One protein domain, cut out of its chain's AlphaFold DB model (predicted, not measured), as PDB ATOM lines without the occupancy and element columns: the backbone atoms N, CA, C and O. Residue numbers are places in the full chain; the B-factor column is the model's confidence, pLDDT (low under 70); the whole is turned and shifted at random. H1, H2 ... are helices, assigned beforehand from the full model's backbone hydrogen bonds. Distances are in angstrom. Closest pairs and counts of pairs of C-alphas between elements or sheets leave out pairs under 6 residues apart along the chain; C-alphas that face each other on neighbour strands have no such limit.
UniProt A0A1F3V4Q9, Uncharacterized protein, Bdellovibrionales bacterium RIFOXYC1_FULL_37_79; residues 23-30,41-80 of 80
ATOM      1  N   ILE A  23     180.027 152.903 230.575       81.44
ATOM      2  CA  ILE A  23     179.355 152.430 231.798       81.44
ATOM      3  C   ILE A  23     177.871 152.162 231.542       81.44
ATOM      4  O   ILE A  23     177.381 151.068 231.826       81.44
ATOM      5  N   LEU A  24     177.153 153.118 230.950       79.50
ATOM      6  CA  LEU A  24     175.732 152.959 230.632       79.50
ATOM      7  C   LEU A  24     175.502 151.798 229.655       79.50
ATOM      8  O   LEU A  24     174.533 151.049 229.790       79.50
ATOM      9  N   THR A  25     176.413 151.597 228.701       80.88
ATOM     10  CA  THR A  25     176.370 150.457 227.775       80.88
ATOM     11  C   THR A  25     176.582 149.135 228.503       80.88
ATOM     12  O   THR A  25     175.812 148.196 228.303       80.88
ATOM     13  N   ALA A  26     177.575 149.060 229.392       78.12
ATOM     14  CA  ALA A  26     177.813 147.879 230.212       78.12
ATOM     15  C   ALA A  26     176.597 147.563 231.095       78.12
ATOM     16  O   ALA A  26     176.184 146.411 231.186       78.12
ATOM     17  N   MET A  27     175.946 148.577 231.668       76.62
ATOM     18  CA  MET A  27     174.729 148.380 232.452       76.62
ATOM     19  C   MET A  27     173.564 147.812 231.647       76.62
ATOM     20  O   MET A  27     172.845 146.959 232.167       76.62
ATOM     21  N   LYS A  28     173.374 148.257 230.397       73.94
ATOM     22  CA  LYS A  28     172.324 147.729 229.511       73.94
ATOM     23  C   LYS A  28     172.493 146.231 229.244       73.94
ATOM     24  O   LYS A  28     171.490 145.543 229.115       73.94
ATOM     25  N   ARG A  29     173.731 145.719 229.218       68.81
ATOM     26  CA  ARG A  29     174.017 144.280 229.033       68.81
ATOM     27  C   ARG A  29     173.550 143.413 230.205       68.81
ATOM     28  O   ARG A  29     173.266 142.244 230.014       68.81
ATOM     29  N   TYR A  30     173.446 143.981 231.406       66.19
ATOM     30  CA  TYR A  30     172.999 143.275 232.613       66.19
ATOM     31  C   TYR A  30     171.491 143.427 232.876       66.19
ATOM     32  O   TYR A  30     171.044 143.247 234.007       66.19
ATOM     33  N   ALA A  41     174.344 152.245 254.399       94.25
ATOM     34  CA  ALA A  41     174.319 153.360 255.336       94.25
ATOM     35  C   ALA A  41     175.471 154.320 255.012       94.25
ATOM     36  O   ALA A  41     176.631 153.914 255.021       94.25
ATOM     37  N   LEU A  42     175.134 155.574 254.720       94.06
ATOM     38  CA  LEU A  42     176.062 156.669 254.439       94.06
ATOM     39  C   LEU A  42     175.557 157.918 255.161       94.06
ATOM     40  O   LEU A  42     174.349 158.071 255.355       94.06
ATOM     41  N   ASP A  43     176.463 158.806 255.551       97.00
ATOM     42  CA  ASP A  43     176.082 160.114 256.070       97.00
ATOM     43  C   ASP A  43     175.611 161.051 254.942       97.00
ATOM     44  O   ASP A  43     175.941 160.874 253.766       97.00
ATOM     45  N   GLU A  44     174.835 162.067 255.314       96.56
ATOM     46  CA  GLU A  44     174.215 163.000 254.368       96.56
ATOM     47  C   GLU A  44     175.248 163.746 253.511       96.56
ATOM     48  O   GLU A  44     175.040 163.931 252.312       96.56
ATOM     49  N   LYS A  45     176.388 164.131 254.099       97.31
ATOM     50  CA  LYS A  45     177.437 164.857 253.379       97.31
ATOM     51  C   LYS A  45     178.031 163.977 252.279       97.31
ATOM     52  O   LYS A  45     178.109 164.407 251.130       97.31
ATOM     53  N   THR A  46     178.353 162.726 252.599       95.44
ATOM     54  CA  THR A  46     178.835 161.749 251.613       95.44
ATOM     55  C   THR A  46     177.816 161.524 250.492       95.44
ATOM     56  O   THR A  46     178.180 161.476 249.316       95.44
ATOM     57  N   ILE A  47     176.520 161.430 250.813       95.38
ATOM     58  CA  ILE A  47     175.464 161.271 249.799       95.38
ATOM     59  C   ILE A  47     175.435 162.468 248.837       95.38
ATOM     60  O   ILE A  47     175.280 162.278 247.627       95.38
ATOM     61  N   GLN A  48     175.575 163.691 249.351       97.25
ATOM     62  CA  GLN A  48     175.584 164.908 248.535       97.25
ATOM     63  C   GLN A  48     176.800 164.966 247.608       97.25
ATOM     64  O   GLN A  48     176.638 165.220 246.413       97.25
ATOM     65  N   GLU A  49     177.990 164.654 248.119       95.75
ATOM     66  CA  GLU A  49     179.219 164.601 247.319       95.75
ATOM     67  C   GLU A  49     179.107 163.571 246.188       95.75
ATOM     68  O   GLU A  49     179.390 163.875 245.028       95.75
ATOM     69  N   LEU A  50     178.604 162.370 246.485       94.94
ATOM     70  CA  LEU A  50     178.422 161.332 245.471       94.94
ATOM     71  C   LEU A  50     177.398 161.726 244.398       94.94
ATOM     72  O   LEU A  50     177.584 161.395 243.225       94.94
ATOM     73  N   LYS A  51     176.318 162.423 244.770       95.62
ATOM     74  CA  LYS A  51     175.342 162.943 243.799       95.62
ATOM     75  C   LYS A  51     175.971 163.992 242.886       95.62
ATOM     76  O   LYS A  51     175.780 163.897 241.678       95.62
ATOM     77  N   ALA A  52     176.745 164.922 243.444       95.50
ATOM     78  CA  ALA A  52     177.438 165.945 242.669       95.50
ATOM     79  C   ALA A  52     178.428 165.316 241.676       95.50
ATOM     80  O   ALA A  52     178.420 165.644 240.493       95.50
ATOM     81  N   ILE A  53     179.216 164.330 242.119       93.38
ATOM     82  CA  ILE A  53     180.126 163.589 241.234       93.38
ATOM     83  C   ILE A  53     179.338 162.901 240.116       93.38
ATOM     84  O   ILE A  53     179.689 163.025 238.945       93.38
ATOM     85  N   ALA A  54     178.248 162.208 240.442       92.00
ATOM     86  CA  ALA A  54     177.436 161.514 239.447       92.00
ATOM     87  C   ALA A  54     176.868 162.476 238.385       92.00
ATOM     88  O   ALA A  54     176.911 162.168 237.193       92.00
ATOM     89  N   GLU A  55     176.408 163.655 238.813       93.12
ATOM     90  CA  GLU A  55     175.917 164.718 237.934       93.12
ATOM     91  C   GLU A  55     177.016 165.251 237.009       93.12
ATOM     92  O   GLU A  55     176.817 165.276 235.795       93.12
ATOM     93  N   THR A  56     178.199 165.575 237.544       91.50
ATOM     94  CA  THR A  56     179.339 166.040 236.726       91.50
ATOM     95  C   THR A  56     179.761 165.017 235.669       91.50
ATOM     96  O   THR A  56     180.174 165.386 234.573       91.50
ATOM     97  N   GLN A  57     179.612 163.728 235.975       85.56
ATOM     98  CA  GLN A  57     179.954 162.616 235.086       85.56
ATOM     99  C   GLN A  57     178.780 162.203 234.177       85.56
ATOM    100  O   GLN A  57     178.924 161.303 233.351       85.56
ATOM    101  N   GLY A  58     177.598 162.815 234.318       88.88
ATOM    102  CA  GLY A  58     176.416 162.505 233.510       88.88
ATOM    103  C   GLY A  58     175.859 161.089 233.713       88.88
ATOM    104  O   GLY A  58     175.256 160.526 232.795       88.88
ATOM    105  N   ILE A  59     176.058 160.489 234.892       89.44
ATOM    106  CA  ILE A  59     175.540 159.157 235.233       89.44
ATOM    107  C   ILE A  59     174.615 159.218 236.454       89.44
ATOM    108  O   ILE A  59     174.794 160.055 237.331       89.44
ATOM    109  N   PRO A  60     173.624 158.318 236.585       91.50
ATOM    110  CA  PRO A  60     172.804 158.293 237.790       91.50
ATOM    111  C   PRO A  60     173.631 157.904 239.025       91.50
ATOM    112  O   PRO A  60     174.428 156.970 238.966       91.50
ATOM    113  N   TYR A  61     173.371 158.530 240.175       92.88
ATOM    114  CA  TYR A  61     174.056 158.242 241.448       92.88
ATOM    115  C   TYR A  61     174.116 156.740 241.788       92.88
ATOM    116  O   TYR A  61     175.168 156.212 242.130       92.88
ATOM    117  N   GLN A  62     173.014 156.012 241.593       89.31
ATOM    118  CA  GLN A  62     172.960 154.559 241.812       89.31
ATOM    119  C   GLN A  62     173.962 153.775 240.943       89.31
ATOM    120  O   GLN A  62     174.476 152.735 241.356       89.31
ATOM    121  N   VAL A  63     174.242 154.267 239.733       89.50
ATOM    122  CA  VAL A  63     175.239 153.690 238.824       89.50
ATOM    123  C   VAL A  63     176.639 153.932 239.355       89.50
ATOM    124  O   VAL A  63     177.422 152.986 239.411       89.50
ATOM    125  N   LEU A  64     176.925 155.161 239.790       92.00
ATOM    126  CA  LEU A  64     178.207 155.523 240.388       92.00
ATOM    127  C   LEU A  64     178.519 154.641 241.606       92.00
ATOM    128  O   LEU A  64     179.587 154.037 241.659       92.00
ATOM    129  N   ILE A  65     177.561 154.483 242.530       92.88
ATOM    130  CA  ILE A  65     177.730 153.616 243.710       92.88
ATOM    131  C   ILE A  65     178.096 152.194 243.286       92.88
ATOM    132  O   ILE A  65     179.026 151.597 243.821       92.88
ATOM    133  N   ARG A  66     177.371 151.634 242.311       89.38
ATOM    134  CA  ARG A  66     177.633 150.274 241.833       89.38
ATOM    135  C   ARG A  66     179.042 150.144 241.256       89.38
ATOM    136  O   ARG A  66     179.689 149.132 241.505       89.38
ATOM    137  N   VAL A  67     179.503 151.140 240.495       90.06
ATOM    138  CA  VAL A  67     180.868 151.171 239.950       90.06
ATOM    139  C   VAL A  67     181.888 151.167 241.086       90.06
ATOM    140  O   VAL A  67     182.769 150.314 241.080       90.06
ATOM    141  N   PHE A  68     181.726 152.027 242.093       91.50
ATOM    142  CA  PHE A  68     182.631 152.076 243.244       91.50
ATOM    143  C   PHE A  68     182.671 150.771 244.040       91.50
ATOM    144  O   PHE A  68     183.756 150.305 244.379       91.50
ATOM    145  N   ILE A  69     181.521 150.143 244.300       91.06
ATOM    146  CA  ILE A  69     181.472 148.862 245.020       91.06
ATOM    147  C   ILE A  69     182.214 147.768 244.238       91.06
ATOM    148  O   ILE A  69     182.981 147.002 244.822       91.06
ATOM    149  N   LEU A  70     181.992 147.678 242.921       90.00
ATOM    150  CA  LEU A  70     182.618 146.651 242.086       90.00
ATOM    151  C   LEU A  70     184.122 146.887 241.901       90.00
ATOM    152  O   LEU A  70     184.889 145.936 242.034       90.00
ATOM    153  N   ASP A  71     184.538 148.130 241.646       89.62
ATOM    154  CA  ASP A  71     185.952 148.503 241.522       89.62
ATOM    155  C   ASP A  71     186.697 148.272 242.843       89.62
ATOM    156  O   ASP A  71     187.751 147.641 242.867       89.62
ATOM    157  N   GLY A  72     186.106 148.688 243.968       90.69
ATOM    158  CA  GLY A  72     186.653 148.435 245.299       90.69
ATOM    159  C   GLY A  72     186.841 146.942 245.576       90.69
ATOM    160  O   GLY A  72     187.901 146.529 246.047       90.69
ATOM    161  N   LEU A  73     185.859 146.107 245.216       91.88
ATOM    162  CA  LEU A  73     185.969 144.655 245.348       91.88
ATOM    163  C   LEU A  73     187.075 144.067 244.458       91.88
ATOM    164  O   LEU A  73     187.795 143.170 244.891       91.88
ATOM    165  N   GLU A  74     187.218 144.545 243.221       92.50
ATOM    166  CA  GLU A  74     188.280 144.100 242.316       92.50
ATOM    167  C   GLU A  74     189.668 144.477 242.846       92.50
ATOM    168  O   GLU A  74     190.570 143.638 242.856       92.50
ATOM    169  N   ARG A  75     189.834 145.707 243.346       90.81
ATOM    170  CA  ARG A  75     191.082 146.164 243.972       90.81
ATOM    171  C   ARG A  75     191.447 145.323 245.190       90.81
ATOM    172  O   ARG A  75     192.596 144.908 245.302       90.81
ATOM    173  N   LEU A  76     190.477 145.020 246.057       92.44
ATOM    174  CA  LEU A  76     190.699 144.151 247.215       92.44
ATOM    175  C   LEU A  76     191.140 142.743 246.799       92.44
ATOM    176  O   LEU A  76     192.064 142.203 247.390       92.44
ATOM    177  N   LYS A  77     190.533 142.169 245.752       91.38
ATOM    178  CA  LYS A  77     190.930 140.852 245.224       91.38
ATOM    179  C   LYS A  77     192.335 140.830 244.626       91.38
ATOM    180  O   LYS A  77     192.970 139.791 244.670       91.38
ATOM    181  N   LYS A  78     192.791 141.934 244.029       89.94
ATOM    182  CA  LYS A  78     194.153 142.048 243.476       89.94
ATOM    183  C   LYS A  78     195.215 142.253 244.555       89.94
ATOM    184  O   LYS A  78     196.381 141.976 244.306       89.94
ATOM    185  N   ALA A  79     194.821 142.807 245.700       84.69
ATOM    186  CA  ALA A  79     195.710 143.075 246.824       84.69
ATOM    187  C   ALA A  79     195.834 141.896 247.809       84.69
ATOM    188  O   ALA A  79     196.717 141.934 248.665       84.69
ATOM    189  N   ALA A  80     194.943 140.903 247.715       68.06
ATOM    190  CA  ALA A  80     194.960 139.658 248.485       68.06
ATOM    191  C   ALA A  80     195.761 138.571 247.759       68.06
ATOM    192  O   ALA A  80     196.432 137.786 248.465       68.06
TER     193      ALA A  80
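AT A GLANCE: This is residues 23 to 30 and 41 to 80 of the 80 residues of an uncharacterized protein of Bdellovibrionales bacterium RIFOXYC1_FULL_37_79 (UniProt A0A1F3V4Q9). A long helix, H3, and a shorter one, H2, meet near their ends in an L-shaped corner, with a small helix, H1, lying off H3 and touching neither. Residues 68 to 80, of which 68 to 79 belong to H3, stick out from the corner. The printed part has 48 residues with three named helices, H1, H2 and H3 along the chain, and no named strand; it is all helix. It is loose, with a radius of gyration of the C-alphas of 12.4 A and spans of 32 by 28 by 17 A.

IN THESE COORDINATES: H3, residues 61 to 79, is 27.0 A long, from C-alpha 61 at (174.056, 158.242, 241.448) to C-alpha 79 at (195.710, 143.075, 246.824). H2, residues 44 to 56, is 18.6 A long. H1, residues 23 to 29, is 10.1 A long and begins at C-alpha 23 (179.355, 152.430, 231.798).

HOW THE PARTS SIT: H3 touches H2 with residues 61 to 65 alone, and H2 touches it with residues 50 to 55 alone; their closest C-alphas, of Ala 54 and Tyr 61, are 5.1 A apart. Their lines are about perpendicular, at 81 degrees. H1 and H3 are near each other, with 5 pairs of C-alphas within 10 A. H1 and H2 are apart. In H1, H2 and H3 every O i to N i+4 pair is within hydrogen-bond range.

THE WHOLE: The C-alphas farthest apart, of Glu 55 and Ala 80, are 33.2 A apart. Residues 31 to 40 are not printed; C-alphas 30 and 41 are 24.9 A apart across this cut. The link from H2 to H3 is tight. Residues 41 to 46, of which 44 to 46 belong to H2, stand free. The mean pLDDT of the printed part is 89.0; residues 29, 30 and 80 are under 70.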